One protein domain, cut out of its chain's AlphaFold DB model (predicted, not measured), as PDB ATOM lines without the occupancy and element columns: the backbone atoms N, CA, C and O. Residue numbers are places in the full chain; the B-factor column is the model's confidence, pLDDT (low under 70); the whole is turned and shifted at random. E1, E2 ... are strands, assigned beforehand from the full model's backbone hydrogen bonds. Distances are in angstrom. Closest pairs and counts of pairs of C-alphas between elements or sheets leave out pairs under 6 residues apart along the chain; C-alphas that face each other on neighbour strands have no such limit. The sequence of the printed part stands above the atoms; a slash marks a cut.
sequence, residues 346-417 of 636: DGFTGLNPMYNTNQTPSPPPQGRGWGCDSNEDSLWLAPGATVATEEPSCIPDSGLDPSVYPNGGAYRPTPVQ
ATOM      1  N   ASP A 346      93.032 162.648 172.507       87.81
ATOM      2  CA  ASP A 346      92.313 161.885 171.452       87.81
ATOM      3  C   ASP A 346      92.266 162.552 170.054       87.81
ATOM      4  O   ASP A 346      91.540 162.130 169.158       87.81
ATOM      5  N   GLY A 347      93.051 163.608 169.824       87.50
ATOM      6  CA  GLY A 347      93.001 164.422 168.607       87.50
ATOM      7  C   GLY A 347      92.204 165.725 168.729       87.50
ATOM      8  O   GLY A 347      92.210 166.501 167.773       87.50
ATOM      9  N   PHE A 348      91.583 166.038 169.873       91.44
ATOM     10  CA  PHE A 348      91.119 167.403 170.149       91.44
ATOM     11  C   PHE A 348      92.295 168.387 170.068       91.44
ATOM     12  O   PHE A 348      93.407 168.098 170.509       91.44
ATOM     13  N   THR A 349      92.074 169.564 169.480       84.44
ATOM     14  CA  THR A 349      93.155 170.522 169.181       84.44
ATOM     15  C   THR A 349      93.542 171.407 170.367       84.44
ATOM     16  O   THR A 349      94.274 172.378 170.178       84.44
ATOM     17  N   GLY A 350      93.019 171.123 171.561       75.44
ATOM     18  CA  GLY A 350      93.300 171.856 172.793       75.44
ATOM     19  C   GLY A 350      92.252 172.891 173.208       75.44
ATOM     20  O   GLY A 350      92.245 173.302 174.358       75.44
ATOM     21  N   LEU A 351      91.369 173.342 172.311       82.44
ATOM     22  CA  LEU A 351      90.453 174.446 172.625       82.44
ATOM     23  C   LEU A 351      89.398 174.043 173.663       82.44
ATOM     24  O   LEU A 351      88.819 172.957 173.572       82.44
ATOM     25  N   ASN A 352      89.110 174.955 174.596       86.88
ATOM     26  CA  ASN A 352      87.969 174.822 175.497       86.88
ATOM     27  C   ASN A 352      86.664 174.740 174.675       86.88
ATOM     28  O   ASN A 352      86.557 175.433 173.654       86.88
ATOM     29  N   PRO A 353      85.695 173.897 175.072       88.38
ATOM     30  CA  PRO A 353      84.437 173.737 174.355       88.38
ATOM     31  C   PRO A 353      83.672 175.046 174.193       88.38
ATOM     32  O   PRO A 353      83.713 175.928 175.052       88.38
ATOM     33  N   MET A 354      82.970 175.164 173.068       85.00
ATOM     34  CA  MET A 354      82.142 176.322 172.756       85.00
ATOM     35  C   MET A 354      80.816 175.906 172.124       85.00
ATOM     36  O   MET A 354      80.692 174.908 171.408       85.00
ATOM     37  N   TYR A 355      79.810 176.754 172.311       82.38
ATOM     38  CA  TYR A 355      78.520 176.586 171.662       82.38
ATOM     39  C   TYR A 355      78.583 176.719 170.127       82.38
ATOM     40  O   TYR A 355      78.781 177.811 169.575       82.38
ATOM     41  N   ASN A 356      78.317 175.623 169.409       79.00
ATOM     42  CA  ASN A 356      78.362 175.605 167.948       79.00
ATOM     43  C   ASN A 356      77.126 176.263 167.301       79.00
ATOM     44  O   ASN A 356      76.111 175.628 166.987       79.00
ATOM     45  N   THR A 357      77.247 177.560 167.015       76.88
ATOM     46  CA  THR A 357      76.226 178.343 166.291       76.88
ATOM     47  C   THR A 357      76.056 177.966 164.811       76.88
ATOM     48  O   THR A 357      75.065 178.371 164.199       76.88
ATOM     49  N   ASN A 358      76.974 177.184 164.231       76.75
ATOM     50  CA  ASN A 358      76.915 176.737 162.833       76.75
ATOM     51  C   ASN A 358      76.162 175.401 162.660       76.75
ATOM     52  O   ASN A 358      75.788 175.046 161.537       76.75
ATOM     53  N   GLN A 359      75.900 174.666 163.747       71.50
ATOM     54  CA  GLN A 359      75.087 173.449 163.720       71.50
ATOM     55  C   GLN A 359      73.630 173.775 163.327       71.50
ATOM     56  O   GLN A 359      73.058 174.782 163.746       71.50
ATOM     57  N   THR A 360      72.982 172.926 162.518       70.12
ATOM     58  CA  THR A 360      71.568 173.113 162.133       70.12
ATOM     59  C   THR A 360      70.750 171.812 162.206       70.12
ATOM     60  O   THR A 360      71.014 170.886 161.441       70.12
ATOM     61  N   PRO A 361      69.713 171.730 163.071       69.94
ATOM     62  CA  PRO A 361      69.434 172.643 164.184       69.94
ATOM     63  C   PRO A 361      70.544 172.555 165.245       69.94
ATOM     64  O   PRO A 361      70.944 171.456 165.614       69.94
ATOM     65  N   SER A 362      71.015 173.698 165.744       63.81
ATOM     66  CA  SER A 362      71.848 173.742 166.949       63.81
ATOM     67  C   SER A 362      70.924 173.577 168.169       63.81
ATOM     68  O   SER A 362      69.998 174.387 168.322       63.81
ATOM     69  N   PRO A 363      71.051 172.499 168.969       75.75
ATOM     70  CA  PRO A 363      70.345 172.390 170.244       75.75
ATOM     71  C   PRO A 363      70.956 173.407 171.216       75.75
ATOM     72  O   PRO A 363      72.163 173.569 171.172       75.75
ATOM     73  N   PRO A 364      70.187 174.084 172.091       73.56
ATOM     74  CA  PRO A 364      70.756 175.059 173.028       73.56
ATOM     75  C   PRO A 364      71.787 174.412 173.973       73.56
ATOM     76  O   PRO A 364      71.689 173.199 174.196       73.56
ATOM     77  N   PRO A 365      72.696 175.199 174.590       72.62
ATOM     78  CA  PRO A 365      73.591 174.689 175.623       72.62
ATOM     79  C   PRO A 365      72.798 173.966 176.715       72.62
ATOM     80  O   PRO A 365      71.699 174.385 177.102       72.62
ATOM     81  N   GLN A 366      73.357 172.864 177.185       72.19
ATOM     82  CA  GLN A 366      72.821 171.990 178.221       72.19
ATOM     83  C   GLN A 366      73.920 171.769 179.281       72.19
ATOM     84  O   GLN A 366      74.970 172.398 179.227       72.19
ATOM     85  N   GLY A 367      73.666 170.970 180.318       67.31
ATOM     86  CA  GLY A 367      74.647 170.766 181.386       67.31
ATOM     87  C   GLY A 367      74.857 172.014 182.258       67.31
ATOM     88  O   GLY A 367      73.946 172.829 182.446       67.31
ATOM     89  N   ARG A 368      76.040 172.114 182.874       67.81
ATOM     90  CA  ARG A 368      76.466 173.234 183.745       67.81
ATOM     91  C   ARG A 368      77.902 173.702 183.444       67.81
ATOM     92  O   ARG A 368      78.555 174.255 184.323       67.81
ATOM     93  N   GLY A 369      78.387 173.395 182.248       74.62
ATOM     94  CA  GLY A 369      79.772 173.519 181.804       74.62
ATOM     95  C   GLY A 369      80.053 172.459 180.738       74.62
ATOM     96  O   GLY A 369      79.110 171.872 180.201       74.62
ATOM     97  N   TRP A 370      81.332 172.191 180.492       82.19
ATOM     98  CA  TRP A 370      81.841 171.283 179.460       82.19
ATOM     99  C   TRP A 370      81.391 169.815 179.609       82.19
ATOM    100  O   TRP A 370      80.931 169.387 180.670       82.19
ATOM    101  N   GLY A 371      81.563 169.024 178.542       88.06
ATOM    102  CA  GLY A 371      81.416 167.565 178.577       88.06
ATOM    103  C   GLY A 371      80.295 166.989 177.704       88.06
ATOM    104  O   GLY A 371      79.605 167.690 176.964       88.06
ATOM    105  N   CYS A 372      80.058 165.684 177.839       92.19
ATOM    106  CA  CYS A 372      79.101 164.907 177.049       92.19
ATOM    107  C   CYS A 372      77.631 165.350 177.154       92.19
ATOM    108  O   CYS A 372      76.835 164.974 176.290       92.19
ATOM    109  N   ASP A 373      77.251 166.125 178.177       89.56
ATOM    110  CA  ASP A 373      75.902 166.684 178.345       89.56
ATOM    111  C   ASP A 373      75.818 168.217 178.187       89.56
ATOM    112  O   ASP A 373      74.762 168.795 178.458       89.56
ATOM    113  N   SER A 374      76.887 168.861 177.698       88.62
ATOM    114  CA  SER A 374      76.985 170.319 177.484       88.62
ATOM    115  C   SER A 374      76.245 170.842 176.240       88.62
ATOM    116  O   SER A 374      75.834 171.998 176.193       88.62
ATOM    117  N   ASN A 375      76.054 169.995 175.219       89.75
ATOM    118  CA  ASN A 375      75.733 170.398 173.836       89.75
ATOM    119  C   ASN A 375      76.764 171.364 173.200       89.75
ATOM    120  O   ASN A 375      76.433 172.091 172.261       89.75
ATOM    121  N   GLU A 376      78.003 171.366 173.692       89.44
ATOM    122  CA  GLU A 376      79.120 172.138 173.150       89.44
ATOM    123  C   GLU A 376      80.073 171.255 172.346       89.44
ATOM    124  O   GLU A 376      80.252 170.064 172.634       89.44
ATOM    125  N   ASP A 377      80.709 171.868 171.353       91.00
ATOM    126  CA  ASP A 377      81.706 171.232 170.501       91.00
ATOM    127  C   ASP A 377      83.111 171.763 170.827       91.00
ATOM    128  O   ASP A 377      83.272 172.871 171.342       91.00
ATOM    129  N   SER A 378      84.134 170.983 170.488       91.69
ATOM    130  CA  SER A 378      85.514 171.449 170.347       91.69
ATOM    131  C   SER A 378      86.102 170.918 169.036       91.69
ATOM    132  O   SER A 378      85.619 169.938 168.458       91.69
ATOM    133  N   LEU A 379      87.151 171.572 168.539       91.81
ATOM    134  CA  LEU A 379      87.819 171.168 167.308       91.81
ATOM    135  C   LEU A 379      88.590 169.861 167.517       91.81
ATOM    136  O   LEU A 379      89.495 169.783 168.346       91.81
ATOM    137  N   TRP A 380      88.274 168.856 166.703       93.94
ATOM    138  CA  TRP A 380      88.886 167.532 166.710       93.94
ATOM    139  C   TRP A 380      89.539 167.206 165.364       93.94
ATOM    140  O   TRP A 380      88.956 167.404 164.295       93.94
ATOM    141  N   LEU A 381      90.775 166.712 165.396       91.69
ATOM    142  CA  LEU A 381      91.578 166.374 164.226       91.69
ATOM    143  C   LEU A 381      91.703 164.855 164.084       91.69
ATOM    144  O   LEU A 381      92.515 164.215 164.749       91.69
ATOM    145  N   ALA A 382      90.943 164.291 163.144       89.81
ATOM    146  CA  ALA A 382      90.990 162.864 162.843       89.81
ATOM    147  C   ALA A 382      92.418 162.378 162.498       89.81
ATOM    148  O   ALA A 382      93.145 163.079 161.782       89.81
ATOM    149  N   PRO A 383      92.816 161.152 162.892       82.69
ATOM    150  CA  PRO A 383      94.119 160.588 162.543       82.69
ATOM    151  C   PRO A 383      94.420 160.641 161.035       82.69
ATOM    152  O   PRO A 383      93.728 160.038 160.213       82.69
ATOM    153  N   GLY A 384      95.476 161.370 160.665       80.81
ATOM    154  CA  GLY A 384      95.897 161.568 159.272       80.81
ATOM    155  C   GLY A 384      95.153 162.667 158.498       80.81
ATOM    156  O   GLY A 384      95.447 162.868 157.317       80.81
ATOM    157  N   ALA A 385      94.224 163.393 159.125       84.06
ATOM    158  CA  ALA A 385      93.622 164.596 158.555       84.06
ATOM    159  C   ALA A 385      94.547 165.822 158.685       84.06
ATOM    160  O   ALA A 385      95.513 165.836 159.444       84.06
ATOM    161  N   THR A 386      94.236 166.876 157.926       84.00
ATOM    162  CA  THR A 386      94.952 168.169 157.942       84.00
ATOM    163  C   THR A 386      94.061 169.352 158.332       84.00
ATOM    164  O   THR A 386      94.514 170.494 158.326       84.00
ATOM    165  N   VAL A 387      92.788 169.088 158.632       86.56
ATOM    166  CA  VAL A 387      91.764 170.072 158.996       86.56
ATOM    167  C   VAL A 387      90.923 169.448 160.104       86.56
ATOM    168  O   VAL A 387      90.444 168.328 159.930       86.56
ATOM    169  N   ALA A 388      90.772 170.156 161.221       91.12
ATOM    170  CA  ALA A 388      89.913 169.735 162.320       91.12
ATOM    171  C   ALA A 388      88.430 169.989 162.000       91.12
ATOM    172  O   ALA A 388      88.100 170.901 161.233       91.12
ATOM    173  N   THR A 389      87.544 169.193 162.590       91.81
ATOM    174  CA  THR A 389      86.086 169.365 162.538       91.81
ATOM    175  C   THR A 389      85.548 169.672 163.927       91.81
ATOM    176  O   THR A 389      86.113 169.230 164.920       91.81
ATOM    177  N   GLU A 390      84.457 170.433 164.006       92.44
ATOM    178  CA  GLU A 390      83.714 170.585 165.262       92.44
ATOM    179  C   GLU A 390      83.126 169.222 165.637       92.44
ATOM    180  O   GLU A 390      82.337 168.661 164.867       92.44
ATOM    181  N   GLU A 391      83.474 168.697 166.804       93.62
ATOM    182  CA  GLU A 391      82.923 167.464 167.369       93.62
ATOM    183  C   GLU A 391      82.494 167.689 168.821       93.62
ATOM    184  O   GLU A 391      83.041 168.581 169.467       93.62
ATOM    185  N   PRO A 392      81.536 166.909 169.358       93.38
ATOM    186  CA  PRO A 392      81.078 167.072 170.731       93.38
ATOM    187  C   PRO A 392      82.249 167.021 171.700       93.38
ATOM    188  O   PRO A 392      83.129 166.178 171.542       93.38
ATOM    189  N   SER A 393      82.226 167.868 172.726       92.50
ATOM    190  CA  SER A 393      83.212 167.886 173.816       92.50
ATOM    191  C   SER A 393      83.091 166.657 174.733       92.50
ATOM    192  O   SER A 393      82.751 166.745 175.908       92.50
ATOM    193  N   CYS A 394      83.289 165.469 174.164       94.38
ATOM    194  CA  CYS A 394      82.928 164.190 174.753       94.38
ATOM    195  C   CYS A 394      83.802 163.064 174.203       94.38
ATOM    196  O   CYS A 394      83.821 162.842 172.991       94.38
ATOM    197  N   ILE A 395      84.431 162.300 175.092       96.12
ATOM    198  CA  ILE A 395      84.975 160.974 174.796       96.12
ATOM    199  C   ILE A 395      83.825 159.962 174.950       96.12
ATOM    200  O   ILE A 395      83.333 159.771 176.069       96.12
ATOM    201  N   PRO A 396      83.329 159.346 173.860       96.81
ATOM    202  CA  PRO A 396      82.182 158.449 173.918       96.81
ATOM    203  C   PRO A 396      82.549 157.062 174.470       96.81
ATOM    204  O   PRO A 396      83.676 156.595 174.331       96.81
ATOM    205  N   ASP A 397      81.559 156.353 175.012       96.25
ATOM    206  CA  ASP A 397      81.647 154.936 175.378       96.25
ATOM    207  C   ASP A 397      80.633 154.109 174.571       96.25
ATOM    208  O   ASP A 397      79.414 154.274 174.674       96.25
ATOM    209  N   SER A 398      81.149 153.182 173.763       91.88
ATOM    210  CA  SER A 398      80.348 152.254 172.951       91.88
ATOM    211  C   SER A 398      79.719 151.093 173.743       91.88
ATOM    212  O   SER A 398      78.891 150.363 173.192       91.88
ATOM    213  N   GLY A 399      80.099 150.916 175.012       92.50
ATOM    214  CA  GLY A 399      79.525 149.959 175.958       92.50
ATOM    215  C   GLY A 399      78.198 150.407 176.585       92.50
ATOM    216  O   GLY A 399      77.459 149.562 177.101       92.50
ATOM    217  N   LEU A 400      77.860 151.700 176.509       95.56
ATOM    218  CA  LEU A 400      76.578 152.243 176.970       95.56
ATOM    219  C   LEU A 400      75.385 151.658 176.195       95.56
ATOM    220  O   LEU A 400      75.484 151.322 175.016       95.56
ATOM    221  N   ASP A 401      74.215 151.576 176.843       95.31
ATOM    222  CA  ASP A 401      72.984 151.080 176.209       95.31
ATOM    223  C   ASP A 401      72.599 151.971 175.006       95.31
ATOM    224  O   ASP A 401      72.174 153.114 175.210       95.31
ATOM    225  N   PRO A 402      72.667 151.470 173.755       95.06
ATOM    226  CA  PRO A 402      72.432 152.282 172.563       95.06
ATOM    227  C   PRO A 402      70.960 152.686 172.382       95.06
ATOM    228  O   PRO A 402      70.652 153.501 171.512       95.06
ATOM    229  N   SER A 403      70.033 152.138 173.181       95.62
ATOM    230  CA  SER A 403      68.642 152.606 173.229       95.62
ATOM    231  C   SER A 403      68.459 153.877 174.068       95.62
ATOM    232  O   SER A 403      67.469 154.587 173.881       95.62
ATOM    233  N   VAL A 404      69.420 154.181 174.949       94.88
ATOM    234  CA  VAL A 404      69.474 155.398 175.775       94.88
ATOM    235  C   VAL A 404      70.512 156.380 175.221       94.88
ATOM    236  O   VAL A 404      70.230 157.570 175.099       94.88
ATOM    237  N   TYR A 405      71.681 155.868 174.831       95.44
ATOM    238  CA  TYR A 405      72.855 156.624 174.400       95.44
ATOM    239  C   TYR A 405      73.288 156.210 172.978       95.44
ATOM    240  O   TYR A 405      74.326 155.573 172.804       95.44
ATOM    241  N   PRO A 406      72.521 156.560 171.928       94.62
ATOM    242  CA  PRO A 406      72.744 156.057 170.565       94.62
ATOM    243  C   PRO A 406      74.079 156.475 169.925       94.62
ATOM    244  O   PRO A 406      74.479 155.862 168.939       94.62
ATOM    245  N   ASN A 407      74.769 157.483 170.474       95.81
ATOM    246  CA  ASN A 407      76.104 157.922 170.041       95.81
ATOM    247  C   ASN A 407      77.173 157.701 171.135       95.81
ATOM    248  O   ASN A 407      78.114 158.480 171.241       95.81
ATOM    249  N   GLY A 408      76.992 156.704 172.011       95.88
ATOM    250  CA  GLY A 408      77.942 156.415 173.092       95.88
ATOM    251  C   GLY A 408      78.074 157.541 174.120       95.88
ATOM    252  O   GLY A 408      79.157 157.818 174.608       95.88
ATOM    253  N   GLY A 409      76.979 158.241 174.416       94.88
ATOM    254  CA  GLY A 409      76.937 159.340 175.387       94.88
ATOM    255  C   GLY A 409      77.073 160.737 174.778       94.88
ATOM    256  O   GLY A 409      76.546 161.687 175.354       94.88
ATOM    257  N   ALA A 410      77.667 160.868 173.588       94.25
ATOM    258  CA  ALA A 410      77.721 162.139 172.872       94.25
ATOM    259  C   ALA A 410      76.317 162.605 172.425       94.25
ATOM    260  O   ALA A 410      75.494 161.819 171.933       94.25
ATOM    261  N   TYR A 411      76.044 163.909 172.545       90.75
ATOM    262  CA  TYR A 411      74.722 164.489 172.255       90.75
ATOM    263  C   TYR A 411      74.307 164.400 170.768       90.75
ATOM    264  O   TYR A 411      73.121 164.481 170.434       90.75
ATOM    265  N   ARG A 412      75.273 164.177 169.869       92.00
ATOM    266  CA  ARG A 412      75.099 163.955 168.424       92.00
ATOM    267  C   ARG A 412      76.086 162.888 167.917       92.00
ATOM    268  O   ARG A 412      77.050 162.597 168.621       92.00
ATOM    269  N   PRO A 413      75.881 162.307 166.717       94.12
ATOM    270  CA  PRO A 413      76.865 161.417 166.104       94.12
ATOM    271  C   PRO A 413      78.233 162.097 165.974       94.12
ATOM    272  O   PRO A 413      78.301 163.275 165.615       94.12
ATOM    273  N   THR A 414      79.295 161.337 166.235       93.62
ATOM    274  CA  THR A 414      80.686 161.803 166.215       93.62
ATOM    275  C   THR A 414      81.632 160.679 165.754       93.62
ATOM    276  O   THR A 414      81.296 159.505 165.939       93.62
ATOM    277  N   PRO A 415      82.774 160.990 165.107       93.69
ATOM    278  CA  PRO A 415      83.836 160.035 164.794       93.69
ATOM    279  C   PRO A 415      84.856 159.845 165.931       93.69
ATOM    280  O   PRO A 415      85.673 158.930 165.822       93.69
ATOM    281  N   VAL A 416      84.816 160.671 166.987       94.75
ATOM    282  CA  VAL A 416      85.647 160.542 168.204       94.75
ATOM    283  C   VAL A 416      85.506 159.124 168.769       94.75
ATOM    284  O   VAL A 416      84.431 158.518 168.665       94.75
ATOM    285  N   GLN A 417      86.591 158.549 169.290       91.38
ATOM    286  CA  GLN A 417      86.604 157.168 169.781       91.38
ATOM    287  C   GLN A 417      86.691 157.126 171.308       91.38
ATOM    288  O   GLN A 417      86.958 158.122 171.969       91.38
TER     289      GLN A 417
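Overview. This is residues 346 to 417 of the 636 residues of the protein "DNRLRE domain-containing protein" of Chloroflexi bacterium (UniProt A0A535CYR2). Little regular structure: a small hairpin of two short strands, E1 then E2, sits between two long loop stretches. Residues 346 to 376 pass round one side of the hairpin, and residues 393 to 417 make a wide loop out and back on the other. The printed part has 72 residues, with no named helix and only 8 residues in the two antiparallel strands, order E1 - E2; the class is all strand. It is compact, with a radius of gyration of the C-alphas of 11.9 A and spans of 34 by 26 by 21 A.

Arrangement. E1, residues 377 to 380, and E2, residues 389 to 392, are antiparallel neighbours in a hairpin, their directions at 132 degrees. C-alphas 377 and 392 face each other at 4.2 A. N 378 and O 391 are within hydrogen-bond range at 2.8 A, as are N 391 and O 378 at 3.0 A.

Along the chain. E1 begins at C-alpha 377, (81.706, 171.232, 170.501), and is 8.9 A long. E2, 9.9 A long, ends at C-alpha 392, (81.078, 167.072, 170.731).

Size, cuts and confidence. The C-alphas farthest apart, those of Thr 386 and Ser 403, are 34.2 A apart. The printed part has no cut, and the link from E1 to E2 is short. Residues 361 to 362 and 367 to 368 have pLDDT under 70.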